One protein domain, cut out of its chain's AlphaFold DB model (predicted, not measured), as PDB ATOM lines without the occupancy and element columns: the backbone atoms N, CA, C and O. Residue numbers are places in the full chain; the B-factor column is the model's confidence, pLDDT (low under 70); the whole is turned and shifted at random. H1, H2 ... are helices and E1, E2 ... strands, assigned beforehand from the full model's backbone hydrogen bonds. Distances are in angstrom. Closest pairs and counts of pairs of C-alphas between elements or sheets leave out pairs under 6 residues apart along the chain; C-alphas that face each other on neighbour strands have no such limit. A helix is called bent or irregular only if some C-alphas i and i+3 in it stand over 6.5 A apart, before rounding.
ATOM      1  N   ARG A  32      19.773 -27.913  28.649       88.94
ATOM      2  CA  ARG A  32      18.613 -27.376  29.365       88.94
ATOM      3  C   ARG A  32      17.828 -26.411  28.468       88.94
ATOM      4  O   ARG A  32      18.409 -25.921  27.495       88.94
ATOM      5  N   PRO A  33      16.554 -26.125  28.778       91.69
ATOM      6  CA  PRO A  33      15.776 -25.149  28.028       91.69
ATOM      7  C   PRO A  33      16.417 -23.760  28.078       91.69
ATOM      8  O   PRO A  33      16.933 -23.335  29.113       91.69
ATOM      9  N   VAL A  34      16.366 -23.043  26.957       93.81
ATOM     10  CA  VAL A  34      16.827 -21.655  26.859       93.81
ATOM     11  C   VAL A  34      15.681 -20.777  26.375       93.81
ATOM     12  O   VAL A  34      14.979 -21.145  25.432       93.81
ATOM     13  N   ILE A  35      15.513 -19.620  27.010       95.44
ATOM     14  CA  ILE A  35      14.672 -18.530  26.521       95.44
ATOM     15  C   ILE A  35      15.578 -17.541  25.791       95.44
ATOM     16  O   ILE A  35      16.500 -16.987  26.385       95.44
ATOM     17  N   LEU A  36      15.318 -17.311  24.511       94.50
ATOM     18  CA  LEU A  36      16.003 -16.302  23.712       94.50
ATOM     19  C   LEU A  36      15.162 -15.026  23.730       94.50
ATOM     20  O   LEU A  36      14.061 -15.008  23.181       94.50
ATOM     21  N   ASN A  37      15.670 -13.976  24.366       93.88
ATOM     22  CA  ASN A  37      15.084 -12.647  24.283       93.88
ATOM     23  C   ASN A  37      15.585 -11.969  23.004       93.88
ATOM     24  O   ASN A  37      16.755 -11.598  22.915       93.88
ATOM     25  N   ILE A  38      14.709 -11.849  22.009       90.12
ATOM     26  CA  ILE A  38      15.028 -11.205  20.738       90.12
ATOM     27  C   ILE A  38      14.109  -9.994  20.611       90.12
ATOM     28  O   ILE A  38      12.936 -10.099  20.242       90.12
ATOM     29  N   HIS A  39      14.669  -8.842  20.958       82.31
ATOM     30  CA  HIS A  39      14.006  -7.560  20.860       82.31
ATOM     31  C   HIS A  39      14.302  -6.979  19.473       82.31
ATOM     32  O   HIS A  39      13.388  -6.840  18.674       82.31
ATOM     33  N   HIS A  40      15.578  -6.795  19.133       77.31
ATOM     34  CA  HIS A  40      16.054  -6.245  17.864       77.31
ATOM     35  C   HIS A  40      16.500  -7.307  16.850       77.31
ATOM     36  O   HIS A  40      16.861  -8.434  17.189       77.31
ATOM     37  N   LEU A  41      16.608  -6.904  15.580       80.69
ATOM     38  CA  LEU A  41      17.248  -7.719  14.540       80.69
ATOM     39  C   LEU A  41      18.691  -8.098  14.906       80.69
ATOM     40  O   LEU A  41      19.118  -9.228  14.678       80.69
ATOM     41  N   GLN A  42      19.431  -7.168  15.512       80.50
ATOM     42  CA  GLN A  42      20.795  -7.422  15.972       80.50
ATOM     43  C   GLN A  42      20.845  -8.500  17.067       80.50
ATOM     44  O   GLN A  42      21.790  -9.289  17.079       80.50
ATOM     45  N   ASP A  43      19.814  -8.607  17.915       88.25
ATOM     46  CA  ASP A  43      19.728  -9.681  18.910       88.25
ATOM     47  C   ASP A  43      19.603 -11.033  18.234       88.25
ATOM     48  O   ASP A  43      20.295 -11.976  18.612       88.25
ATOM     49  N   PHE A  44      18.761 -11.125  17.197       88.38
ATOM     50  CA  PHE A  44      18.662 -12.344  16.405       88.38
ATOM     51  C   PHE A  44      20.019 -12.696  15.803       88.38
ATOM     52  O   PHE A  44      20.470 -13.818  15.988       88.38
ATOM     53  N   LEU A  45      20.707 -11.760  15.148       84.25
ATOM     54  CA  LEU A  45      22.015 -12.031  14.541       84.25
ATOM     55  C   LEU A  45      23.066 -12.482  15.573       84.25
ATOM     56  O   LEU A  45      23.937 -13.290  15.251       84.25
ATOM     57  N   HIS A  46      22.972 -12.001  16.815       86.44
ATOM     58  CA  HIS A  46      23.893 -12.356  17.893       86.44
ATOM     59  C   HIS A  46      23.552 -13.691  18.582       86.44
ATOM     60  O   HIS A  46      24.451 -14.461  18.939       86.44
ATOM     61  N   LEU A  47      22.259 -13.980  18.759       90.62
ATOM     62  CA  LEU A  47      21.743 -15.182  19.421       90.62
ATOM     63  C   LEU A  47      21.550 -16.355  18.458       90.62
ATOM     64  O   LEU A  47      21.589 -17.508  18.884       90.62
ATOM     65  N   ARG A  48      21.381 -16.105  17.158       89.44
ATOM     66  CA  ARG A  48      21.190 -17.142  16.138       89.44
ATOM     67  C   ARG A  48      22.326 -18.167  16.149       89.44
ATOM     68  O   ARG A  48      22.009 -19.356  16.189       89.44
ATOM     69  N   PRO A  49      23.613 -17.785  16.240       88.62
ATOM     70  CA  PRO A  49      24.697 -18.735  16.469       88.62
ATOM     71  C   PRO A  49      24.563 -19.599  17.731       88.62
ATOM     72  O   PRO A  49      25.058 -20.721  17.748       88.62
ATOM     73  N   VAL A  50      23.914 -19.109  18.788       88.81
ATOM     74  CA  VAL A  50      23.714 -19.857  20.041       88.81
ATOM     75  C   VAL A  50      22.639 -20.938  19.882       88.81
ATOM     76  O   VAL A  50      22.748 -21.999  20.498       88.81
ATOM     77  N   VAL A  51      21.638 -20.722  19.018       89.00
ATOM     78  CA  VAL A  51      20.560 -21.695  18.721       89.00
ATOM     79  C   VAL A  51      21.117 -23.048  18.272       89.00
ATOM     80  O   VAL A  51      20.591 -24.103  18.631       89.00
ATOM     81  N   ASP A  52      22.232 -23.030  17.547       86.75
ATOM     82  CA  ASP A  52      22.937 -24.228  17.095       86.75
ATOM     83  C   ASP A  52      23.329 -25.172  18.246       86.75
ATOM     84  O   ASP A  52      23.438 -26.385  18.055       86.75
ATOM     85  N   LEU A  53      23.533 -24.628  19.449       87.69
ATOM     86  CA  LEU A  53      23.935 -25.382  20.635       87.69
ATOM     87  C   LEU A  53      22.753 -25.998  21.394       87.69
ATOM     88  O   LEU A  53      22.978 -26.892  22.212       87.69
ATOM     89  N   THR A  54      21.517 -25.543  21.148       83.75
ATOM     90  CA  THR A  54      20.317 -25.942  21.911       83.75
ATOM     91  C   THR A  54      19.435 -26.945  21.152       83.75
ATOM     92  O   THR A  54      18.880 -27.866  21.750       83.75
ATOM     93  N   ASN A  55      19.351 -26.853  19.822       69.62
ATOM     94  CA  ASN A  55      18.372 -27.610  19.026       69.62
ATOM     95  C   ASN A  55      18.643 -29.137  18.927       69.62
ATOM     96  O   ASN A  55      17.731 -29.945  18.765       69.62
ATOM     97  N   ARG A  56      19.884 -29.610  19.100       66.00
ATOM     98  CA  ARG A  56      20.237 -31.027  18.839       66.00
ATOM     99  C   ARG A  56      19.655 -32.069  19.807       66.00
ATOM    100  O   ARG A  56      19.846 -33.264  19.584       66.00
ATOM    101  N   LYS A  57      18.965 -31.653  20.873       62.97
ATOM    102  CA  LYS A  57      18.332 -32.561  21.849       62.97
ATOM    103  C   LYS A  57      16.854 -32.274  22.126       62.97
ATOM    104  O   LYS A  57      16.322 -32.870  23.054       62.97
ATOM    105  N   ASN A  58      16.202 -31.412  21.337       60.31
ATOM    106  CA  ASN A  58      14.816 -30.986  21.568       60.31
ATOM    107  C   ASN A  58      14.599 -30.514  23.025       60.31
ATOM    108  O   ASN A  58      13.873 -31.125  23.805       60.31
ATOM    109  N   THR A  59      15.313 -29.456  23.419       72.44
ATOM    110  CA  THR A  59      15.420 -28.978  24.811       72.44
ATOM    111  C   THR A  59      14.236 -28.128  25.286       72.44
ATOM    112  O   THR A  59      14.335 -27.517  26.343       72.44
ATOM    113  N   GLY A  60      13.137 -28.037  24.528       82.69
ATOM    114  CA  GLY A  60      11.996 -27.173  24.876       82.69
ATOM    115  C   GLY A  60      12.324 -25.673  24.873       82.69
ATOM    116  O   GLY A  60      11.691 -24.904  25.592       82.69
ATOM    117  N   SER A  61      13.346 -25.261  24.117       90.69
ATOM    118  CA  SER A  61      13.775 -23.863  24.018       90.69
ATOM    119  C   SER A  61      12.748 -22.998  23.284       90.69
ATOM    120  O   SER A  61      12.075 -23.452  22.356       90.69
ATOM    121  N   VAL A  62      12.680 -21.729  23.675       93.06
ATOM    122  CA  VAL A  62      11.711 -20.755  23.167       93.06
ATOM    123  C   VAL A  62      12.407 -19.446  22.814       93.06
ATOM    124  O   VAL A  62      13.400 -19.069  23.432       93.06
ATOM    125  N   ALA A  63      11.874 -18.732  21.834       92.19
ATOM    126  CA  ALA A  63      12.229 -17.359  21.533       92.19
ATOM    127  C   ALA A  63      11.039 -16.442  21.814       92.19
ATOM    128  O   ALA A  63       9.926 -16.685  21.339       92.19
ATOM    129  N   PHE A  64      11.289 -15.386  22.577       93.81
ATOM    130  CA  PHE A  64      10.334 -14.314  22.809       93.81
ATOM    131  C   PHE A  64      10.650 -13.179  21.843       93.81
ATOM    132  O   PHE A  64      11.746 -12.622  21.875       93.81
ATOM    133  N   LEU A  65       9.685 -12.870  20.974       89.69
ATOM    134  CA  LEU A  65       9.770 -11.792  19.991       89.69
ATOM    135  C   LEU A  65       8.743 -10.723  20.344       89.69
ATOM    136  O   LEU A  65       7.537 -10.965  20.248       89.69
ATOM    137  N   ARG A  66       9.212  -9.533  20.722       85.25
ATOM    138  CA  ARG A  66       8.306  -8.406  20.955       85.25
ATOM    139  C   ARG A  66       7.893  -7.786  19.620       85.25
ATOM    140  O   ARG A  66       8.722  -7.595  18.734       85.25
ATOM    141  N   GLU A  67       6.621  -7.433  19.469       73.06
ATOM    142  CA  GLU A  67       6.069  -6.972  18.183       73.06
ATOM    143  C   GLU A  67       6.663  -5.665  17.621       73.06
ATOM    144  O   GLU A  67       6.498  -5.381  16.438       73.06
ATOM    145  N   CYS A  68       7.335  -4.852  18.428       58.41
ATOM    146  CA  CYS A  68       7.594  -3.435  18.131       58.41
ATOM    147  C   CYS A  68       9.055  -3.000  18.131       58.41
ATOM    148  O   CYS A  68       9.367  -1.834  17.901       58.41
ATOM    149  N   ALA A  69       9.944  -3.916  18.458       54.44
ATOM    150  CA  ALA A  69      11.266  -3.577  18.918       54.44
ATOM    151  C   ALA A  69      12.268  -3.537  17.770       54.44
ATOM    152  O   ALA A  69      12.929  -4.521  17.477       54.44
ATOM    153  N   GLY A  70      12.347  -2.427  17.040       56.62
ATOM    154  CA  GLY A  70      13.370  -2.246  15.998       56.62
ATOM    155  C   GLY A  70      13.473  -3.389  14.969       56.62
ATOM    156  O   GLY A  70      14.556  -3.639  14.447       56.62
ATOM    157  N   THR A  71      12.370  -4.101  14.711       64.00
ATOM    158  CA  THR A  71      12.244  -5.129  13.673       64.00
ATOM    159  C   THR A  71      11.062  -4.782  12.785       64.00
ATOM    160  O   THR A  71       9.966  -4.479  13.266       64.00
ATOM    161  N   THR A  72      11.255  -4.829  11.471       72.44
ATOM    162  CA  THR A  72      10.149  -4.658  10.523       72.44
ATOM    163  C   THR A  72       9.212  -5.876  10.584       72.44
ATOM    164  O   THR A  72       9.642  -6.973  10.964       72.44
ATOM    165  N   PRO A  73       7.926  -5.750  10.198       75.19
ATOM    166  CA  PRO A  73       7.016  -6.895  10.152       75.19
ATOM    167  C   PRO A  73       7.572  -8.072   9.342       75.19
ATOM    168  O   PRO A  73       7.448  -9.221   9.763       75.19
ATOM    169  N   ILE A  74       8.244  -7.786   8.222       78.44
ATOM    170  CA  ILE A  74       8.862  -8.816   7.385       78.44
ATOM    171  C   ILE A  74      10.023  -9.513   8.108       78.44
ATOM    172  O   ILE A  74      10.064 -10.741   8.126       78.44
ATOM    173  N   GLN A  75      10.903  -8.775   8.795       80.56
ATOM    174  CA  GLN A  75      11.991  -9.366   9.584       80.56
ATOM    175  C   GLN A  75      11.456 -10.287  10.681       80.56
ATOM    176  O   GLN A  75      11.972 -11.389  10.854       80.56
ATOM    177  N   ARG A  76      10.381  -9.896  11.380       85.31
ATOM    178  CA  ARG A  76       9.757 -10.757  12.400       85.31
ATOM    179  C   ARG A  76       9.234 -12.062  11.816       85.31
ATOM    180  O   ARG A  76       9.418 -13.111  12.434       85.31
ATOM    181  N   VAL A  77       8.603 -12.020  10.640       85.19
ATOM    182  CA  VAL A  77       8.137 -13.233   9.950       85.19
ATOM    183  C   VAL A  77       9.320 -14.125   9.580       85.19
ATOM    184  O   VAL A  77       9.282 -15.320   9.873       85.19
ATOM    185  N   LEU A  78      10.383 -13.553   9.007       87.12
ATOM    186  CA  LEU A  78      11.582 -14.295   8.611       87.12
ATOM    187  C   LEU A  78      12.277 -14.947   9.813       87.12
ATOM    188  O   LEU A  78      12.534 -16.148   9.788       87.12
ATOM    189  N   ILE A  79      12.505 -14.192  10.892       88.75
ATOM    190  CA  ILE A  79      13.097 -14.697  12.140       88.75
ATOM    191  C   ILE A  79      12.224 -15.804  12.736       88.75
ATOM    192  O   ILE A  79      12.723 -16.874  13.084       88.75
ATOM    193  N   SER A  80      10.908 -15.580  12.816       90.06
ATOM    194  CA  SER A  80       9.973 -16.571  13.356       90.06
ATOM    195  C   SER A  80       9.997 -17.868  12.552       90.06
ATOM    196  O   SER A  80       9.957 -18.954  13.126       90.06
ATOM    197  N   HIS A  81      10.053 -17.766  11.224       89.94
ATOM    198  CA  HIS A  81      10.135 -18.924  10.344       89.94
ATOM    199  C   HIS A  81      11.468 -19.664  10.516       89.94
ATOM    200  O   HIS A  81      11.458 -20.876  10.722       89.94
ATOM    201  N   ALA A  82      12.591 -18.939  10.514       88.19
ATOM    202  CA  ALA A  82      13.925 -19.506  10.695       88.19
ATOM    203  C   ALA A  82      14.053 -20.265  12.029       88.19
ATOM    204  O   ALA A  82      14.524 -21.399  12.059       88.19
ATOM    205  N   LEU A  83      13.566 -19.685  13.129       90.00
ATOM    206  CA  LEU A  83      13.603 -20.317  14.453       90.00
ATOM    207  C   LEU A  83      12.691 -21.548  14.545       90.00
ATOM    208  O   LEU A  83      13.117 -22.587  15.050       90.00
ATOM    209  N   ARG A  84      11.466 -21.479  14.006       89.94
ATOM    210  CA  ARG A  84      10.541 -22.629  13.987       89.94
ATOM    211  C   ARG A  84      11.058 -23.779  13.129       89.94
ATOM    212  O   ARG A  84      10.885 -24.935  13.506       89.94
ATOM    213  N   ALA A  85      11.719 -23.481  12.009       88.31
ATOM    214  CA  ALA A  85      12.388 -24.490  11.185       88.31
ATOM    215  C   ALA A  85      13.505 -25.217  11.960       88.31
ATOM    216  O   ALA A  85      13.787 -26.386  11.701       88.31
ATOM    217  N   LEU A  86      14.087 -24.550  12.960       86.69
ATOM    218  CA  LEU A  86      15.046 -25.107  13.910       86.69
ATOM    219  C   LEU A  86      14.376 -25.657  15.181       86.69
ATOM    220  O   LEU A  86      15.039 -25.785  16.200       86.69
ATOM    221  N   GLY A  87      13.076 -25.955  15.172       87.94
ATOM    222  CA  GLY A  87      12.392 -26.554  16.325       87.94
ATOM    223  C   GLY A  87      12.307 -25.661  17.570       87.94
ATOM    224  O   GLY A  87      11.938 -26.151  18.635       87.94
ATOM    225  N   ILE A  88      12.629 -24.369  17.455       90.81
ATOM    226  CA  ILE A  88      12.480 -23.396  18.538       90.81
ATOM    227  C   ILE A  88      11.056 -22.847  18.498       90.81
ATOM    228  O   ILE A  88      10.594 -22.335  17.472       90.81
ATOM    229  N   GLU A  89      10.347 -22.937  19.621       92.00
ATOM    230  CA  GLU A  89       9.043 -22.295  19.750       92.00
ATOM    231  C   GLU A  89       9.216 -20.775  19.694       92.00
ATOM    232  O   GLU A  89      10.118 -20.227  20.317       92.00
ATOM    233  N   VAL A  90       8.344 -20.075  18.968       92.44
ATOM    234  CA  VAL A  90       8.377 -18.609  18.892       92.44
ATOM    235  C   VAL A  90       7.086 -18.061  19.468       92.44
ATOM    236  O   VAL A  90       6.018 -18.274  18.880       92.44
ATOM    237  N   ILE A  91       7.209 -17.341  20.582       93.19
ATOM    238  CA  ILE A  91       6.115 -16.623  21.231       93.19
ATOM    239  C   ILE A  91       6.249 -15.148  20.870       93.19
ATOM    240  O   ILE A  91       7.178 -14.463  21.302       93.19
ATOM    241  N   LEU A  92       5.311 -14.683  20.050       89.62
ATOM    242  CA  LEU A  92       5.117 -13.262  19.814       89.62
ATOM    243  C   LEU A  92       4.343 -12.691  20.996       89.62
ATOM    244  O   LEU A  92       3.361 -13.294  21.430       89.62
ATOM    245  N   TYR A  93       4.790 -11.555  21.510       88.69
ATOM    246  CA  TYR A  93       4.123 -10.901  22.623       88.69
ATOM    247  C   TYR A  93       4.142  -9.388  22.447       88.69
ATOM    248  O   TYR A  93       5.079  -8.807  21.885       88.69
ATOM    249  N   ARG A  94       3.093  -8.743  22.951       82.25
ATOM    250  CA  ARG A  94       3.029  -7.290  23.053       82.25
ATOM    251  C   ARG A  94       3.500  -6.877  24.437       82.25
ATOM    252  O   ARG A  94       4.410  -6.059  24.546       82.25
ATOM    253  N   ARG A  95       2.928  -7.482  25.481       85.56
ATOM    254  CA  ARG A  95       3.217  -7.167  26.888       85.56
ATOM    255  C   ARG A  95       3.875  -8.327  27.618       85.56
ATOM    256  O   ARG A  95       3.494  -9.480  27.432       85.56
ATOM    257  N   VAL A  96       4.813  -8.036  28.516       91.00
ATOM    258  CA  VAL A  96       5.512  -9.046  29.337       91.00
ATOM    259  C   VAL A  96       4.537  -9.894  30.166       91.00
ATOM    260  O   VAL A  96       4.780 -11.080  30.405       91.00
ATOM    261  N   ALA A  97       3.404  -9.311  30.568       88.88
ATOM    262  CA  ALA A  97       2.340  -9.996  31.298       88.88
ATOM    263  C   ALA A  97       1.626 -11.102  30.488       88.88
ATOM    264  O   ALA A  97       1.012 -11.982  31.086       88.88
ATOM    265  N   GLU A  98       1.707 -11.083  29.154       89.88
ATOM    266  CA  GLU A  98       1.079 -12.080  28.268       89.88
ATOM    267  C   GLU A  98       1.875 -13.392  28.205       89.88
ATOM    268  O   GLU A  98       1.373 -14.415  27.738       89.88
ATOM    269  N   LEU A  99       3.131 -13.374  28.658       93.69
ATOM    270  CA  LEU A  99       4.037 -14.502  28.507       93.69
ATOM    271  C   LEU A  99       3.671 -15.660  29.455       93.69
ATOM    272  O   LEU A  99       3.417 -15.444  30.646       93.69
ATOM    273  N   PRO A 100       3.700 -16.918  28.973       92.25
ATOM    274  CA  PRO A 100       3.304 -18.087  29.753       92.25
ATOM    275  C   PRO A 100       4.453 -18.576  30.648       92.25
ATOM    276  O   PRO A 100       5.005 -19.662  30.474       92.25
ATOM    277  N   TRP A 101       4.835 -17.740  31.609       90.88
ATOM    278  CA  TRP A 101       6.016 -17.910  32.458       90.88
ATOM    279  C   TRP A 101       6.100 -19.242  33.210       90.88
ATOM    280  O   TRP A 101       7.190 -19.770  33.413       90.88
ATOM    281  N   ASN A 102       4.956 -19.805  33.590       88.25
ATOM    282  CA  ASN A 102       4.853 -21.078  34.307       88.25
ATOM    283  C   ASN A 102       5.423 -22.283  33.535       88.25
ATOM    284  O   ASN A 102       5.618 -23.342  34.128       88.25
ATOM    285  N   ARG A 103       5.688 -22.138  32.232       88.00
ATOM    286  CA  ARG A 103       6.254 -23.188  31.375       88.00
ATOM    287  C   ARG A 103       7.778 -23.310  31.469       88.00
ATOM    288  O   ARG A 103       8.319 -24.273  30.936       88.00
ATOM    289  N   PHE A 104       8.471 -22.366  32.116       87.31
ATOM    290  CA  PHE A 104       9.919 -22.190  31.934       87.31
ATOM    291  C   PHE A 104      10.759 -22.261  33.219       87.31
ATOM    292  O   PHE A 104      11.855 -21.717  33.248       87.31
ATOM    293  N   ASN A 105      10.289 -22.950  34.261       80.12
ATOM    294  CA  ASN A 105      10.904 -22.937  35.602       80.12
ATOM    295  C   ASN A 105      12.381 -23.405  35.669       80.12
ATOM    296  O   ASN A 105      13.075 -23.033  36.606       80.12
ATOM    297  N   ASP A 106      12.871 -24.170  34.683       85.62
ATOM    298  CA  ASP A 106      14.266 -24.652  34.611       85.62
ATOM    299  C   ASP A 106      15.101 -23.981  33.504       85.62
ATOM    300  O   ASP A 106      16.249 -24.377  33.239       85.62
ATOM    301  N   ALA A 107      14.516 -22.998  32.817       92.94
ATOM    302  CA  ALA A 107      15.132 -22.349  31.676       92.94
ATOM    303  C   ALA A 107      16.170 -21.301  32.091       92.94
ATOM    304  O   ALA A 107      16.121 -20.735  33.180       92.94
ATOM    305  N   VAL A 108      17.095 -21.016  31.179       94.94
ATOM    306  CA  VAL A 108      18.021 -19.880  31.280       94.94
ATOM    307  C   VAL A 108      17.645 -18.862  30.220       94.94
ATOM    308  O   VAL A 108      17.430 -19.237  29.068       94.94
ATOM    309  N   MET A 109      17.568 -17.586  30.588       96.25
ATOM    310  CA  MET A 109      17.307 -16.519  29.626       96.25
ATOM    311  C   MET A 109      18.616 -15.952  29.084       96.25
ATOM    312  O   MET A 109      19.504 -15.576  29.847       96.25
ATOM    313  N   LEU A 110      18.716 -15.867  27.760       95.69
ATOM    314  CA  LEU A 110      19.791 -15.175  27.060       95.69
ATOM    315  C   LEU A 110      19.222 -13.931  26.382       95.69
ATOM    316  O   LEU A 110      18.248 -14.022  25.634       95.69
ATOM    317  N   SER A 111      19.855 -12.791  26.628       94.69
ATOM    318  CA  SER A 111      19.591 -11.515  25.964       94.69
ATOM    319  C   SER A 111      20.854 -11.045  25.243       94.69
ATOM    320  O   SER A 111      21.952 -11.490  25.577       94.69
ATOM    321  N   ALA A 112      20.721 -10.164  24.256       90.88
ATOM    322  CA  ALA A 112      21.862  -9.590  23.530       90.88
ATOM    323  C   ALA A 112      21.927  -8.060  23.629       90.88
ATOM    324  O   ALA A 112      23.022  -7.493  23.638       90.88
ATOM    325  N   SER A 113      20.777  -7.407  23.793       86.56
ATOM    326  CA  SER A 113      20.663  -5.974  24.045       86.56
ATOM    327  C   SER A 113      19.733  -5.713  25.224       86.56
ATOM    328  O   SER A 113      18.590  -6.159  25.277       86.56
ATOM    329  N   GLU A 114      20.241  -4.999  26.215       89.06
ATOM    330  CA  GLU A 114      19.475  -4.385  27.294       89.06
ATOM    331  C   GLU A 114      20.371  -3.333  27.947       89.06
ATOM    332  O   GLU A 114      21.592  -3.469  27.931       89.06
ATOM    333  N   SER A 115      19.785  -2.270  28.484       82.38
ATOM    334  CA  SER A 115      20.471  -1.239  29.264       82.38
ATOM    335  C   SER A 115      19.464  -0.198  29.764       82.38
ATOM    336  O   SER A 115      18.300  -0.196  29.369       82.38
ATOM    337  N   GLY A 116      19.916   0.714  30.626       75.00
ATOM    338  CA  GLY A 116      19.185   1.934  30.987       75.00
ATOM    339  C   GLY A 116      19.381   3.120  30.029       75.00
ATOM    340  O   GLY A 116      18.979   4.222  30.376       75.00
ATOM    341  N   VAL A 117      20.039   2.935  28.877       70.12
ATOM    342  CA  VAL A 117      20.472   4.054  28.010       70.12
ATOM    343  C   VAL A 117      19.398   4.467  27.006       70.12
ATOM    344  O   VAL A 117      19.241   5.653  26.730       70.12
ATOM    345  N   THR A 118      18.660   3.506  26.445       71.38
ATOM    346  CA  THR A 118      17.614   3.772  25.448       71.38
ATOM    347  C   THR A 118      16.306   3.114  25.859       71.38
ATOM    348  O   THR A 118      16.305   2.080  26.525       71.38
ATOM    349  N   GLU A 119      15.181   3.691  25.441       68.31
ATOM    350  CA  GLU A 119      13.849   3.146  25.728       68.31
ATOM    351  C   GLU A 119      13.689   1.713  25.202       68.31
ATOM    352  O   GLU A 119      13.205   0.838  25.915       68.31
ATOM    353  N   SER A 120      14.181   1.432  23.991       74.75
ATOM    354  CA  SER A 120      14.127   0.074  23.437       74.75
ATOM    355  C   SER A 120      14.958  -0.910  24.265       74.75
ATOM    356  O   SER A 120      14.501  -2.001  24.600       74.75
ATOM    357  N   HIS A 121      16.155  -0.509  24.695       80.19
ATOM    358  CA  HIS A 121      16.966  -1.333  25.586       80.19
ATOM    359  C   HIS A 121      16.310  -1.509  26.968       80.19
ATOM    360  O   HIS A 121      16.458  -2.573  27.572       80.19
ATOM    361  N   ALA A 122      15.538  -0.525  27.442       81.62
ATOM    362  CA  ALA A 122      14.758  -0.610  28.675       81.62
ATOM    363  C   ALA A 122      13.554  -1.570  28.550       81.62
ATOM    364  O   ALA A 122      13.257  -2.305  29.491       81.62
ATOM    365  N   LEU A 123      12.894  -1.641  27.389       82.75
ATOM    366  CA  LEU A 123      11.822  -2.615  27.117       82.75
ATOM    367  C   LEU A 123      12.338  -4.058  27.033       82.75
ATOM    368  O   LEU A 123      11.632  -4.995  27.421       82.75
ATOM    369  N   SER A 124      13.554  -4.243  26.513       88.00
ATOM    370  CA  SER A 124      14.258  -5.529  26.558       88.00
ATOM    371  C   SER A 124      14.641  -5.889  27.997       88.00
ATOM    372  O   SER A 124      14.322  -6.978  28.479       88.00
ATOM    373  N   ARG A 125      15.209  -4.924  28.731       88.88
ATOM    374  CA  ARG A 125      15.531  -5.038  30.159       88.88
ATOM    375  C   ARG A 125      14.317  -5.440  30.998       88.88
ATOM    376  O   ARG A 125      14.444  -6.308  31.848       88.88
ATOM    377  N   GLN A 126      13.131  -4.890  30.728       89.94
ATOM    378  CA  GLN A 126      11.888  -5.250  31.426       89.94
ATOM    379  C   GLN A 126      11.603  -6.754  31.368       89.94
ATOM    380  O   GLN A 126      11.242  -7.360  32.380       89.94
ATOM    381  N   LEU A 127      11.777  -7.368  30.195       92.38
ATOM    382  CA  LEU A 127      11.559  -8.801  30.032       92.38
ATOM    383  C   LEU A 127      12.545  -9.611  30.887       92.38
ATOM    384  O   LEU A 127      12.153 -10.581  31.540       92.38
ATOM    385  N   VAL A 128      13.806  -9.183  30.918       94.25
ATOM    386  CA  VAL A 128      14.860  -9.805  31.726       94.25
ATOM    387  C   VAL A 128      14.583  -9.632  33.221       94.25
ATOM    388  O   VAL A 128      14.637 -10.603  33.975       94.25
ATOM    389  N   THR A 129      14.179  -8.439  33.659       91.81
ATOM    390  CA  THR A 129      13.767  -8.164  35.042       91.81
ATOM    391  C   THR A 129      12.592  -9.056  35.456       91.81
ATOM    392  O   THR A 129      12.606  -9.642  36.540       91.81
ATOM    393  N   ALA A 130      11.608  -9.265  34.575       92.19
ATOM    394  CA  ALA A 130      10.488 -10.170  34.834       92.19
ATOM    395  C   ALA A 130      10.912 -11.646  34.946       92.19
ATOM    396  O   ALA A 130      10.325 -12.389  35.741       92.19
ATOM    397  N   ALA A 131      11.926 -12.076  34.190       93.31
ATOM    398  CA  ALA A 131      12.517 -13.404  34.325       93.31
ATOM    399  C   ALA A 131      13.243 -13.563  35.677       93.31
ATOM    400  O   ALA A 131      13.037 -14.558  36.375       93.31
ATOM    401  N   ARG A 132      13.992 -12.542  36.115       92.25
ATOM    402  CA  ARG A 132      14.689 -12.527  37.417       92.25
ATOM    403  C   ARG A 132      13.739 -12.563  38.610       92.25
ATOM    404  O   ARG A 132      13.986 -13.292  39.568       92.25
ATOM    405  N   MET A 133      12.600 -11.868  38.538       89.44
ATOM    406  CA  MET A 133      11.533 -11.973  39.552       89.44
ATOM    407  C   MET A 133      11.020 -13.404  39.740       89.44
ATOM    408  O   MET A 133      10.481 -13.740  40.793       89.44
ATOM    409  N   ARG A 134      11.177 -14.245  38.715       90.12
ATOM    410  CA  ARG A 134      10.768 -15.652  38.704       90.12
ATOM    411  C   ARG A 134      11.927 -16.602  38.993       90.12
ATOM    412  O   ARG A 134      11.776 -17.801  38.800       90.12
ATOM    413  N   ALA A 135      13.057 -16.068  39.459       90.19
ATOM    414  CA  ALA A 135      14.275 -16.815  39.741       90.19
ATOM    415  C   ALA A 135      14.794 -17.613  38.529       90.19
ATOM    416  O   ALA A 135      15.344 -18.703  38.687       90.19
ATOM    417  N   LEU A 136      14.634 -17.067  37.318       92.81
ATOM    418  CA  LEU A 136      15.313 -17.582  36.133       92.81
ATOM    419  C   LEU A 136      16.704 -16.944  36.040       92.81
ATOM    420  O   LEU A 136      16.781 -15.717  36.100       92.81
ATOM    421  N   PRO A 137      17.786 -17.725  35.864       94.94
ATOM    422  CA  PRO A 137      19.108 -17.167  35.609       94.94
ATOM    423  C   PRO A 137      19.121 -16.430  34.269       94.94
ATOM    424  O   PRO A 137      18.640 -16.974  33.263       94.94
ATOM    425  N   THR A 138      19.705 -15.232  34.232       96.06
ATOM    426  CA  THR A 138      19.769 -14.436  33.002       96.06
ATOM    427  C   THR A 138      21.196 -14.023  32.632       96.06
ATOM    428  O   THR A 138      21.994 -13.630  33.486       96.06
ATOM    429  N   TYR A 139      21.518 -14.109  31.338       96.06
ATOM    430  CA  TYR A 139      22.812 -13.714  30.781       96.06
ATOM    431  C   TYR A 139      22.647 -12.737  29.620       96.06
ATOM    432  O   TYR A 139      21.844 -12.966  28.712       96.06
ATOM    433  N   LEU A 140      23.490 -11.710  29.601       94.75
ATOM    434  CA  LEU A 140      23.581 -10.736  28.520       94.75
ATOM    435  C   LEU A 140      24.824 -10.975  27.658       94.75
ATOM    436  O   LEU A 140      25.948 -10.806  28.120       94.75
ATOM    437  N   LEU A 141      24.620 -11.333  26.392       91.25
ATOM    438  CA  LEU A 141      25.642 -11.498  25.361       91.25
ATOM    439  C   LEU A 141      25.774 -10.183  24.573       91.25
ATOM    440  O   LEU A 141      25.222 -10.052  23.488       91.25
ATOM    441  N   GLN A 142      26.452  -9.194  25.151       85.25
ATOM    442  CA  GLN A 142      26.598  -7.838  24.595       85.25
ATOM    443  C   GLN A 142      26.841  -7.817  23.070       85.25
ATOM    444  O   GLN A 142      27.834  -8.367  22.582       85.25
ATOM    445  N   HIS A 143      25.956  -7.140  22.330       73.81
ATOM    446  CA  HIS A 143      25.966  -7.088  20.861       73.81
ATOM    447  C   HIS A 143      26.968  -6.098  20.226       73.81
ATOM    448  O   HIS A 143      27.212  -6.199  19.023       73.81
ATOM    449  N   GLY A 144      27.570  -5.165  20.980       67.81
ATOM    450  CA  GLY A 144      28.372  -4.066  20.417       67.81
ATOM    451  C   GLY A 144      29.590  -3.643  21.245       67.81
ATOM    452  O   GLY A 144      29.675  -3.930  22.436       67.81
ATOM    453  N   VAL A 145      30.553  -2.985  20.574       64.88
ATOM    454  CA  VAL A 145      31.750  -2.414  21.214       64.88
ATOM    455  C   VAL A 145      31.336  -1.049  21.744       64.88
ATOM    456  O   VAL A 145      30.955  -0.181  20.956       64.88
ATOM    457  N   TRP A 146      31.416  -0.843  23.052       65.94
ATOM    458  CA  TRP A 146      31.082   0.443  23.653       65.94
ATOM    459  C   TRP A 146      32.274   1.395  23.509       65.94
ATOM    460  O   TRP A 146      33.284   1.250  24.189       65.94
ATOM    461  N   ILE A 147      32.169   2.346  22.579       53.41
ATOM    462  CA  ILE A 147      33.203   3.364  22.312       53.41
ATOM    463  C   ILE A 147      32.805   4.770  22.770       53.41
ATOM    464  O   ILE A 147      33.572   5.719  22.611       53.41
ATOM    465  N   GLU A 148      31.606   4.915  23.328       53.06
ATOM    466  CA  GLU A 148      31.018   6.210  23.644       53.06
ATOM    467  C   GLU A 148      31.126   6.564  25.122       53.06
ATOM    468  O   GLU A 148      30.965   5.741  26.027       53.06
ATOM    469  N   GLN A 149      31.314   7.858  25.352       56.16
ATOM    470  CA  GLN A 149      31.192   8.458  26.661       56.16
ATOM    471  C   GLN A 149      29.721   8.877  26.932       56.16
ATOM    472  O   GLN A 149      29.380  10.051  26.878       56.16
ATOM    473  N   PHE A 150      28.849   7.946  27.348       56.84
ATOM    474  CA  PHE A 150      27.476   8.216  27.850       56.84
ATOM    475  C   PHE A 150      27.369   9.188  29.031       56.84
ATOM    476  O   PHE A 150      28.062   9.015  30.025       56.84
ATOM    477  N   GLY A 151      26.444  10.146  29.000       54.09
ATOM    478  CA  GLY A 151      26.258  11.124  30.085       54.09
ATOM    479  C   GLY A 151      25.804  10.561  31.446       54.09
ATOM    480  O   GLY A 151      25.739  11.312  32.414       54.09
ATOM    481  N   SER A 152      25.474   9.270  31.557       63.25
ATOM    482  CA  SER A 152      25.042   8.619  32.803       63.25
ATOM    483  C   SER A 152      25.575   7.184  32.912       63.25
ATOM    484  O   SER A 152      25.843   6.571  31.874       63.25
ATOM    485  N   PRO A 153      25.710   6.631  34.137       71.62
ATOM    486  CA  PRO A 153      26.100   5.239  34.341       71.62
ATOM    487  C   PRO A 153      25.137   4.266  33.663       71.62
ATOM    488  O   PRO A 153      23.914   4.409  33.738       71.62
ATOM    489  N   ILE A 154      25.696   3.243  33.032       78.69
ATOM    490  CA  ILE A 154      24.952   2.195  32.347       78.69
ATOM    491  C   ILE A 154      24.583   1.117  33.363       78.69
ATOM    492  O   ILE A 154      25.424   0.638  34.121       78.69
ATOM    493  N   SER A 155      23.317   0.711  33.360       82.75
ATOM    494  CA  SER A 155      22.833  -0.448  34.115       82.75
ATOM    495  C   SER A 155      22.203  -1.472  33.181       82.75
ATOM    496  O   SER A 155      21.448  -1.104  32.281       82.75
ATOM    497  N   PHE A 156      22.492  -2.743  33.427       88.75
ATOM    498  CA  PHE A 156      21.977  -3.911  32.719       88.75
ATOM    499  C   PHE A 156      20.952  -4.658  33.574       88.75
ATOM    500  O   PHE A 156      21.047  -4.646  34.804       88.75
ATOM    501  N   GLY A 157      19.987  -5.304  32.916       88.44
ATOM    502  CA  GLY A 157      18.939  -6.077  33.582       88.44
ATOM    503  C   GLY A 157      19.401  -7.440  34.069       88.44
ATOM    504  O   GLY A 157      18.902  -7.901  35.096       88.44
ATOM    505  N   SER A 158      20.334  -8.077  33.356       93.69
ATOM    506  CA  SER A 158      20.732  -9.454  33.622       93.69
ATOM    507  C   SER A 158      21.524  -9.636  34.907       93.69
ATOM    508  O   SER A 158      22.274  -8.753  35.319       93.69
ATOM    509  N   ASP A 159      21.402 -10.832  35.489       92.88
ATOM    510  CA  ASP A 159      22.236 -11.263  36.612       92.88
ATOM    511  C   ASP A 159      23.718 -11.275  36.224       92.88
ATOM    512  O   ASP A 159      24.566 -10.837  36.999       92.88
ATOM    513  N   TYR A 160      24.011 -11.737  35.005       94.06
ATOM    514  CA  TYR A 160      25.367 -11.825  34.487       94.06
ATOM    515  C   TYR A 160      25.502 -11.160  33.118       94.06
ATOM    516  O   TYR A 160      24.703 -11.381  32.205       94.06
ATOM    517  N   VAL A 161      26.563 -10.381  32.945       93.38
ATOM    518  CA  VAL A 161      26.915  -9.698  31.702       93.38
ATOM    519  C   VAL A 161      28.178 -10.330  31.141       93.38
ATOM    520  O   VAL A 161      29.248 -10.282  31.746       93.38
ATOM    521  N   LEU A 162      28.051 -10.946  29.970       92.94
ATOM    522  CA  LEU A 162      29.167 -11.580  29.292       92.94
ATOM    523  C   LEU A 162      29.982 -10.525  28.551       92.94
ATOM    524  O   LEU A 162      29.489  -9.849  27.644       92.94
ATOM    525  N   THR A 163      31.245 -10.401  28.934       88.50
ATOM    526  CA  THR A 163      32.191  -9.473  28.325       88.50
ATOM    527  C   THR A 163      33.165 -10.221  27.423       88.50
ATOM    528  O   THR A 163      33.425 -11.423  27.574       88.50
ATOM    529  N   TRP A 164      33.698  -9.508  26.435       82.38
ATOM    530  CA  TRP A 164      34.530 -10.121  25.411       82.38
ATOM    531  C   TRP A 164      35.972 -10.325  25.854       82.38
ATOM    532  O   TRP A 164      36.594 -11.271  25.393       82.38
ATOM    533  N   GLY A 165      36.464  -9.475  26.751       81.94
ATOM    534  CA  GLY A 165      37.826  -9.468  27.271       81.94
ATOM    535  C   GLY A 165      37.896  -8.679  28.576       81.94
ATOM    536  O   GLY A 165      36.875  -8.145  29.036       81.94
ATOM    537  N   ASP A 166      39.091  -8.615  29.153       81.38
ATOM    538  CA  ASP A 166      39.342  -7.934  30.421       81.38
ATOM    539  C   ASP A 166      39.201  -6.414  30.278       81.38
ATOM    540  O   ASP A 166      38.528  -5.802  31.105       81.38
ATOM    541  N   GLU A 167      39.676  -5.803  29.187       77.38
ATOM    542  CA  GLU A 167      39.448  -4.369  28.944       77.38
ATOM    543  C   GLU A 167      37.955  -4.007  28.828       77.38
ATOM    544  O   GLU A 167      37.497  -3.009  29.388       77.38
ATOM    545  N   HIS A 168      37.153  -4.845  28.159       80.56
ATOM    546  CA  HIS A 168      35.706  -4.618  28.050       80.56
ATOM    547  C   HIS A 168      34.999  -4.740  29.407       80.56
ATOM    548  O   HIS A 168      34.018  -4.047  29.658       80.56
ATOM    549  N   ARG A 169      35.492  -5.611  30.292       85.25
ATOM    550  CA  ARG A 169      35.031  -5.706  31.681       85.25
ATOM    551  C   ARG A 169      35.442  -4.464  32.479       85.25
ATOM    552  O   ARG A 169      34.580  -3.832  33.087       85.25
ATOM    553  N   ALA A 170      36.715  -4.078  32.413       79.62
ATOM    554  CA  ALA A 170      37.258  -2.903  33.094       79.62
ATOM    555  C   ALA A 170      36.545  -1.608  32.671       79.62
ATOM    556  O   ALA A 170      36.362  -0.702  33.481       79.62
ATOM    557  N   PHE A 171      36.046  -1.525  31.431       77.88
ATOM    558  CA  PHE A 171      35.217  -0.401  30.994       77.88
ATOM    559  C   PHE A 171      33.966  -0.188  31.864       77.88
ATOM    560  O   PHE A 171      33.561   0.958  32.067       77.88
ATOM    561  N   PHE A 172      33.359  -1.254  32.385       79.56
ATOM    562  CA  PHE A 172      32.188  -1.154  33.257       79.56
ATOM    563  C   PHE A 172      32.546  -1.107  34.743       79.56
ATOM    564  O   PHE A 172      31.825  -0.477  35.514       79.56
ATOM    565  N   GLU A 173      33.638  -1.760  35.145       78.31
ATOM    566  CA  GLU A 173      34.057  -1.830  36.551       78.31
ATOM    567  C   GLU A 173      34.856  -0.599  36.997       78.31
ATOM    568  O   GLU A 173      34.574  -0.024  38.052       78.31
ATOM    569  N   ASP A 174      35.818  -0.171  36.176       66.56
ATOM    570  CA  ASP A 174      36.920   0.705  36.586       66.56
ATOM    571  C   ASP A 174      36.937   2.062  35.879       66.56
ATOM    572  O   ASP A 174      37.465   3.030  36.431       66.56
ATOM    573  N   ASN A 175      36.360   2.182  34.678       62.81
ATOM    574  CA  ASN A 175      36.317   3.478  33.999       62.81
ATOM    575  C   ASN A 175      35.335   4.418  34.705       62.81
ATOM    576  O   ASN A 175      34.113   4.339  34.541       62.81
ATOM    577  N   ARG A 176      35.899   5.352  35.472       62.34
ATOM    578  CA  ARG A 176      35.176   6.414  36.165       62.34
ATOM    579  C   ARG A 176      35.143   7.693  35.337       62.34
ATOM    580  O   ARG A 176      36.029   7.968  34.529       62.34
ATOM    581  N   ARG A 177      34.112   8.500  35.554       58.81
ATOM    582  CA  ARG A 177      33.956   9.835  34.977       58.81
ATOM    583  C   ARG A 177      33.724  10.874  36.038       58.81
ATOM    584  O   ARG A 177      33.147  10.585  37.076       58.81
ATOM    585  N   HIS A 178      34.092  12.106  35.722       46.59
ATOM    586  CA  HIS A 178      33.794  13.249  36.564       46.59
ATOM    587  C   HIS A 178      32.491  13.916  36.116       46.59
ATOM    588  O   HIS A 178      32.414  14.459  35.017       46.59
ATOM    589  N   TYR A 179      31.480  13.900  36.982       36.25
ATOM    590  CA  TYR A 179      30.227  14.628  36.804       36.25
ATOM    591  C   TYR A 179      30.041  15.596  37.973       36.25
ATOM    592  O   TYR A 179      30.013  15.176  39.127       36.25
ATOM    593  N   LEU A 180      29.969  16.902  37.686       36.12
ATOM    594  CA  LEU A 180      29.879  17.964  38.704       36.12
ATOM    595  C   LEU A 180      30.953  17.855  39.814       36.12
ATOM    596  O   LEU A 180      30.688  18.129  40.980       36.12
ATOM    597  N   GLY A 181      32.170  17.431  39.456       39.56
ATOM    598  CA  GLY A 181      33.285  17.258  40.397       39.56
ATOM    599  C   GLY A 181      33.275  15.948  41.197       39.56
ATOM    600  O   GLY A 181      34.198  15.718  41.972       39.56
ATOM    601  N   LEU A 182      32.288  15.071  40.991       41.00
ATOM    602  CA  LEU A 182      32.199  13.748  41.614       41.00
ATOM    603  C   LEU A 182      32.624  12.653  40.630       41.00
ATOM    604  O   LEU A 182      32.252  12.695  39.459       41.00
ATOM    605  N   GLU A 183      33.395  11.675  41.104       50.72
ATOM    606  CA  GLU A 183      33.761  10.481  40.333       50.72
ATOM    607  C   GLU A 183      32.599   9.473  40.328       50.72
ATOM    608  O   GLU A 183      32.122   9.072  41.389       50.72
ATOM    609  N   VAL A 184      32.147   9.046  39.149       56.28
ATOM    610  CA  VAL A 184      31.040   8.097  38.961       56.28
ATOM    611  C   VAL A 184      31.468   7.005  37.975       56.28
ATOM    612  O   VAL A 184      32.014   7.319  36.922       56.28
ATOM    613  N   SER A 185      31.242   5.728  38.302       62.62
ATOM    614  CA  SER A 185      31.551   4.606  37.395       62.62
ATOM    615  C   SER A 185      30.678   4.633  36.133       62.62
ATOM    616  O   SER A 185      29.508   5.019  36.190       62.62
ATOM    617  N   ASN A 186      31.226   4.191  34.998       68.19
ATOM    618  CA  ASN A 186      30.465   3.947  33.773       68.19
ATOM    619  C   ASN A 186      29.451   2.798  33.914       68.19
ATOM    620  O   ASN A 186      28.458   2.801  33.190       68.19
ATOM    621  N   GLY A 187      29.678   1.832  34.811       68.25
ATOM    622  CA  GLY A 187      28.762   0.728  35.101       68.25
ATOM    623  C   GLY A 187      28.130   0.850  36.489       68.25
ATOM    624  O   GLY A 187      28.803   1.158  37.468       68.25
ATOM    625  N   ALA A 188      26.825   0.592  36.581       76.69
ATOM    626  CA  ALA A 188      26.082   0.555  37.845       76.69
ATOM    627  C   ALA A 188      25.824  -0.876  38.364       76.69
ATOM    628  O   ALA A 188      25.338  -1.044  39.481       76.69
ATOM    629  N   ASN A 189      26.129  -1.906  37.567       84.88
ATOM    630  CA  ASN A 189      26.060  -3.306  37.993       84.88
ATOM    631  C   ASN A 189      27.241  -3.650  38.916       84.88
ATOM    632  O   ASN A 189      28.316  -3.062  38.774       84.88
ATOM    633  N   PRO A 190      27.072  -4.599  39.853       84.38
ATOM    634  CA  PRO A 190      28.162  -5.002  40.727       84.38
ATOM    635  C   PRO A 190      29.263  -5.731  39.924       84.38
ATOM    636  O   PRO A 190      28.948  -6.391  38.931       84.38
ATOM    637  N   PRO A 191      30.547  -5.640  40.325       82.69
ATOM    638  CA  PRO A 191      31.659  -6.239  39.572       82.69
ATOM    639  C   PRO A 191      31.535  -7.755  39.330       82.69
ATOM    640  O   PRO A 191      31.948  -8.283  38.302       82.69
ATOM    641  N   ASP A 192      30.916  -8.494  40.250       87.38
ATOM    642  CA  ASP A 192      30.691  -9.936  40.110       87.38
ATOM    643  C   ASP A 192      29.621 -10.303  39.064       87.38
ATOM    644  O   ASP A 192      29.516 -11.471  38.684       87.38
ATOM    645  N   ALA A 193      28.879  -9.321  38.539       89.44
ATOM    646  CA  ALA A 193      27.979  -9.525  37.409       89.44
ATOM    647  C   ALA A 193      28.742  -9.760  36.092       89.44
ATOM    648  O   ALA A 193      28.201 -10.381  35.180       89.44
ATOM    649  N   PHE A 194      29.983  -9.284  35.953       91.12
ATOM    650  CA  PHE A 194      30.711  -9.347  34.684       91.12
ATOM    651  C   PHE A 194      31.551 -10.624  34.560       91.12
ATOM    652  O   PHE A 194      32.395 -10.932  35.404       91.12
ATOM    653  N   ILE A 195      31.356 -11.364  33.462       92.56
ATOM    654  CA  ILE A 195      32.067 -12.618  33.182       92.56
ATOM    655  C   ILE A 195      32.742 -12.538  31.814       92.56
ATOM    656  O   ILE A 195      32.079 -12.463  30.778       92.56
ATOM    657  N   VAL A 196      34.070 -12.649  31.798       90.81
ATOM    658  CA  VAL A 196      34.850 -12.682  30.556       90.81
ATOM    659  C   VAL A 196      34.670 -14.037  29.881       90.81
ATOM    660  O   VAL A 196      35.049 -15.081  30.414       90.81
ATOM    661  N   THR A 197      34.071 -14.035  28.691       90.56
ATOM    662  CA  THR A 197      33.787 -15.272  27.946       90.56
ATOM    663  C   THR A 197      34.241 -15.243  26.496       90.56
ATOM    664  O   THR A 197      34.289 -16.309  25.876       90.56
ATOM    665  N   GLY A 198      34.615 -14.082  25.957       87.62
ATOM    666  CA  GLY A 198      34.638 -13.846  24.514       87.62
ATOM    667  C   GLY A 198      33.267 -13.374  24.018       87.62
ATOM    668  O   GLY A 198      32.399 -13.024  24.811       87.62
ATOM    669  N   GLY A 199      33.057 -13.356  22.702       86.56
ATOM    670  CA  GLY A 199      31.769 -12.986  22.112       86.56
ATOM    671  C   GLY A 199      31.376 -13.954  21.005       86.56
ATOM    672  O   GLY A 199      32.248 -14.425  20.276       86.56
ATOM    673  N   PHE A 374      34.685 -19.727  23.267       91.50
ATOM    674  CA  PHE A 374      33.430 -19.089  23.673       91.50
ATOM    675  C   PHE A 374      32.289 -20.107  23.819       91.50
ATOM    676  O   PHE A 374      31.667 -20.174  24.878       91.50
ATOM    677  N   TRP A 375      32.066 -20.965  22.815       91.31
ATOM    678  CA  TRP A 375      30.967 -21.943  22.826       91.31
ATOM    679  C   TRP A 375      31.042 -22.912  24.006       91.31
ATOM    680  O   TRP A 375      30.035 -23.183  24.655       91.31
ATOM    681  N   LYS A 376      32.249 -23.392  24.323       92.62
ATOM    682  CA  LYS A 376      32.492 -24.293  25.454       92.62
ATOM    683  C   LYS A 376      32.200 -23.606  26.788       92.62
ATOM    684  O   LYS A 376      31.581 -24.207  27.665       92.62
ATOM    685  N   ARG A 377      32.637 -22.351  26.951       93.69
ATOM    686  CA  ARG A 377      32.369 -21.565  28.167       93.69
ATOM    687  C   ARG A 377      30.890 -21.240  28.315       93.69
ATOM    688  O   ARG A 377      30.354 -21.451  29.396       93.69
ATOM    689  N   LEU A 378      30.230 -20.805  27.243       94.06
ATOM    690  CA  LEU A 378      28.797 -20.518  27.256       94.06
ATOM    691  C   LEU A 378      27.990 -21.765  27.635       94.06
ATOM    692  O   LEU A 378      27.136 -21.698  28.513       94.06
ATOM    693  N   ALA A 379      28.292 -22.917  27.028       93.19
ATOM    694  CA  ALA A 379      27.607 -24.170  27.333       93.19
ATOM    695  C   ALA A 379      27.763 -24.583  28.801       93.19
ATOM    696  O   ALA A 379      26.792 -25.011  29.427       93.19
ATOM    697  N   LYS A 380      28.971 -24.413  29.356       93.94
ATOM    698  CA  LYS A 380      29.244 -24.647  30.775       93.94
ATOM    699  C   LYS A 380      28.442 -23.692  31.664       93.94
ATOM    700  O   LYS A 380      27.734 -24.164  32.545       93.94
ATOM    701  N   LEU A 381      28.503 -22.385  31.395       94.19
ATOM    702  CA  LEU A 381      27.784 -21.359  32.162       94.19
ATOM    703  C   LEU A 381      26.281 -21.623  32.180       94.19
ATOM    704  O   LEU A 381      25.688 -21.699  33.247       94.19
ATOM    705  N   VAL A 382      25.674 -21.847  31.013       93.25
ATOM    706  CA  VAL A 382      24.239 -22.147  30.918       93.25
ATOM    707  C   VAL A 382      23.913 -23.463  31.633       93.25
ATOM    708  O   VAL A 382      22.932 -23.541  32.374       93.25
ATOM    709  N   GLY A 383      24.736 -24.499  31.457       90.62
ATOM    710  CA  GLY A 383      24.551 -25.798  32.109       90.62
ATOM    711  C   GLY A 383      24.595 -25.737  33.639       90.62
ATOM    712  O   GLY A 383      23.835 -26.451  34.289       90.62
ATOM    713  N   GLU A 384      25.434 -24.867  34.199       92.31
ATOM    714  CA  GLU A 384      25.641 -24.681  35.643       92.31
ATOM    715  C   GLU A 384      24.835 -23.498  36.217       92.31
ATOM    716  O   GLU A 384      24.905 -23.224  37.414       92.31
ATOM    717  N   ALA A 385      24.056 -22.799  35.383       92.25
ATOM    718  CA  ALA A 385      23.375 -21.568  35.763       92.25
ATOM    719  C   ALA A 385      22.377 -21.774  36.910       92.25
ATOM    720  O   ALA A 385      21.504 -22.651  36.858       92.25
ATOM    721  N   THR A 386      22.475 -20.896  37.905       89.50
ATOM    722  CA  THR A 386      21.566 -20.789  39.047       89.50
ATOM    723  C   THR A 386      21.212 -19.323  39.258       89.50
ATOM    724  O   THR A 386      22.012 -18.442  38.947       89.50
ATOM    725  N   ALA A 387      19.990 -19.053  39.716       85.44
ATOM    726  CA  ALA A 387      19.554 -17.683  39.945       85.44
ATOM    727  C   ALA A 387      20.186 -17.137  41.237       85.44
ATOM    728  O   ALA A 387      20.217 -17.862  42.239       85.44
ATOM    729  N   PRO A 388      20.662 -15.880  41.256       84.12
ATOM    730  CA  PRO A 388      21.262 -15.297  42.449       84.12
ATOM    731  C   PRO A 388      20.282 -15.186  43.624       84.12
ATOM    732  O   PRO A 388      19.126 -14.770  43.476       84.12
ATOM    733  N   SER A 389      20.771 -15.477  44.829       71.06
ATOM    734  CA  SER A 389      20.036 -15.286  46.083       71.06
ATOM    735  C   SER A 389      19.666 -13.808  46.276       71.06
ATOM    736  O   SER A 389      20.539 -12.973  46.486       71.06
ATOM    737  N   GLY A 390      18.371 -13.476  46.222       66.38
ATOM    738  CA  GLY A 390      17.861 -12.110  46.438       66.38
ATOM    739  C   GLY A 390      17.580 -11.292  45.170       66.38
ATOM    740  O   GLY A 390      16.989 -10.216  45.277       66.38
ATOM    741  N   GLY A 391      17.897 -11.811  43.975       65.50
ATOM    742  CA  GLY A 391      17.643 -11.119  42.700       65.50
ATOM    743  C   GLY A 391      16.170 -10.741  42.478       65.50
ATOM    744  O   GLY A 391      15.874  -9.678  41.936       65.50
ATOM    745  N   ALA A 392      15.237 -11.552  42.991       69.88
ATOM    746  CA  ALA A 392      13.800 -11.325  42.840       69.88
ATOM    747  C   ALA A 392      13.271 -10.080  43.586       69.88
ATOM    748  O   ALA A 392      12.364  -9.416  43.088       69.88
ATOM    749  N   LEU A 393      13.836  -9.739  44.753       66.31
ATOM    750  CA  LEU A 393      13.409  -8.571  45.543       66.31
ATOM    751  C   LEU A 393      13.846  -7.253  44.893       66.31
ATOM    752  O   LEU A 393      13.046  -6.324  44.815       66.31
ATOM    753  N   GLY A 394      15.083  -7.184  44.390       68.88
ATOM    754  CA  GLY A 394      15.572  -6.015  43.648       68.88
ATOM    755  C   GLY A 394      14.810  -5.802  42.337       68.88
ATOM    756  O   GLY A 394      14.415  -4.680  42.020       68.88
ATOM    757  N   ALA A 395      14.507  -6.896  41.632       77.12
ATOM    758  CA  ALA A 395      13.765  -6.863  40.376       77.12
ATOM    759  C   ALA A 395      12.312  -6.363  40.535       77.12
ATOM    760  O   ALA A 395      11.775  -5.743  39.623       77.12
ATOM    761  N   ALA A 396      11.676  -6.571  41.695       75.19
ATOM    762  CA  ALA A 396      10.294  -6.145  41.931       75.19
ATOM    763  C   ALA A 396      10.110  -4.616  41.994       75.19
ATOM    764  O   ALA A 396       9.051  -4.113  41.627       75.19
ATOM    765  N   HIS A 397      11.113  -3.861  42.452       71.25
ATOM    766  CA  HIS A 397      11.051  -2.394  42.413       71.25
ATOM    767  C   HIS A 397      11.296  -1.870  40.995       71.25
ATOM    768  O   HIS A 397      10.606  -0.974  40.516       71.25
ATOM    769  N   GLU A 398      12.265  -2.476  40.318       78.50
ATOM    770  CA  GLU A 398      12.680  -2.122  38.968       78.50
ATOM    771  C   GLU A 398      11.573  -2.368  37.933       78.50
ATOM    772  O   GLU A 398      11.337  -1.515  37.077       78.50
ATOM    773  N   ILE A 399      10.841  -3.485  38.042       81.62
ATOM    774  CA  ILE A 399       9.776  -3.822  37.090       81.62
ATOM    775  C   ILE A 399       8.662  -2.771  37.080       81.62
ATOM    776  O   ILE A 399       8.168  -2.444  36.015       81.62
ATOM    777  N   ALA A 400       8.316  -2.177  38.228       72.88
ATOM    778  CA  ALA A 400       7.236  -1.194  38.304       72.88
ATOM    779  C   ALA A 400       7.558   0.088  37.513       72.88
ATOM    780  O   ALA A 400       6.668   0.693  36.915       72.88
ATOM    781  N   LEU A 401       8.834   0.494  37.487       68.88
ATOM    782  CA  LEU A 401       9.296   1.608  36.658       68.88
ATOM    783  C   LEU A 401       9.265   1.234  35.170       68.88
ATOM    784  O   LEU A 401       8.857   2.038  34.336       68.88
ATOM    785  N   LEU A 402       9.683   0.013  34.839       78.38
ATOM    786  CA  LEU A 402       9.729  -0.471  33.460       78.38
ATOM    787  C   LEU A 402       8.329  -0.761  32.889       78.38
ATOM    788  O   LEU A 402       8.114  -0.570  31.695       78.38
ATOM    789  N   ASP A 403       7.363  -1.132  33.728       75.44
ATOM    790  CA  ASP A 403       5.954  -1.293  33.354       75.44
ATOM    791  C   ASP A 403       5.346   0.030  32.888       75.44
ATOM    792  O   ASP A 403       4.544   0.033  31.959       75.44
ATOM    793  N   LEU A 404       5.763   1.166  33.462       63.94
ATOM    794  CA  LEU A 404       5.358   2.486  32.972       63.94
ATOM    795  C   LEU A 404       5.896   2.751  31.556       63.94
ATOM    796  O   LEU A 404       5.175   3.300  30.724       63.94
ATOM    797  N   ILE A 405       7.138   2.343  31.277       65.94
ATOM    798  CA  ILE A 405       7.750   2.465  29.944       65.94
ATOM    799  C   ILE A 405       7.009   1.571  28.944       65.94
ATOM    800  O   ILE A 405       6.637   2.031  27.869       65.94
ATOM    801  N   GLU A 406       6.723   0.318  29.302       77.31
ATOM    802  CA  GLU A 406       5.942  -0.593  28.458       77.31
ATOM    803  C   GLU A 406       4.516  -0.099  28.233       77.31
ATOM    804  O   GLU A 406       4.005  -0.207  27.123       77.31
TER     805      GLU A 406
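Overview. This is residues 32 to 199 and 374 to 406 of the 587 residues of an uncharacterized protein of Brevundimonas sp. SGAir0440 (UniProt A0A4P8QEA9). A strongly twisted sheet of seven parallel strands forms the core, between H1, H2 and H5 on one face and H3 and H4 on the other, in three layers; H6 packs on H3, off the sheet. The small hairpin of E7 and E8 makes an arm beyond H4, far from the core. The 201 printed residues include six named helices and nine named strands, in the order E1 H1 E2 H2 E3 E4 H3 E5 E6 H4 E7 E8 E9 H5 H6; the large sheet runs E3 E2 E1 E4 E5 E6 E9. The class is mixed, and the whole is compact, with a radius of gyration of the C-alphas of 16.4 A and spans of 54 by 38 by 34 A.

Along the chain. E1, residues 34 to 38, begins with C-alpha 34 at (16.827, -21.655, 26.859). H1, residues 41 to 51, is irregular, but only just: C-alphas 46 and 49 are 6.6 A apart. E2 is residues 62 to 66, H2 73 to 85, 18.4 A long, E3 89 to 93 and E4 108 to 111. H3, residues 119 to 132, is 19.6 A long. E5 is residues 138 to 141, E6 160 to 163, H4 166 to 173, E7 176 to 179, E8 182 to 185, E9 194 to 196 and H5 374 to 384. H6, residues 391 to 406, is 21.2 A long, has a kink of 43 degrees near residue 398 and ends with C-alpha 406 at (5.942, -0.593, 28.458).

Arrangement. E1, H1, E2, then E2, H2, E3, and E4, H3, E5 are strand-helix-strand units, two parallel neighbour strands with a helix between, with right-handed crossovers. Between E1 and E4, N 35 and O 108 are 2.8 A apart, within hydrogen-bond range; between E5 and E6, N 162 and O 140, also 2.8 A. H2 is over E3 and E2 at a height over the sheet of 9.8 A; its closest C-alphas to E3 are Ser 80 and Val 90, 6.1 A. H3, on the opposite face, touches H6, closest C-alphas Thr 129 and Ala 395, 5.5 A, at a shallow tilt of 34.6 degrees, only just short of steep, opposite ways. In the antiparallel hairpin E7 and E8, N 177 and O 184 are 2.8 A apart. Every O i to N i+4 pair is within range in H2 and H5, but 5 of 7 in H1, 9 of 10 in H3, 3 of 4 in H4 and 6 of 12 in H6.

Size, cuts and confidence. The C-alphas of Lys 57 and Gly 181, the two farthest apart, are 55.2 A apart. Residues 200 to 373 are not printed; C-alphas 199 and 374 are 6.5 A apart across the cut. The links E3 to E4 and E5 to E6 are long. Mean pLDDT of the printed part is 81.4; 40 residues are under 70, among them 144 to 152 and 174 to 187.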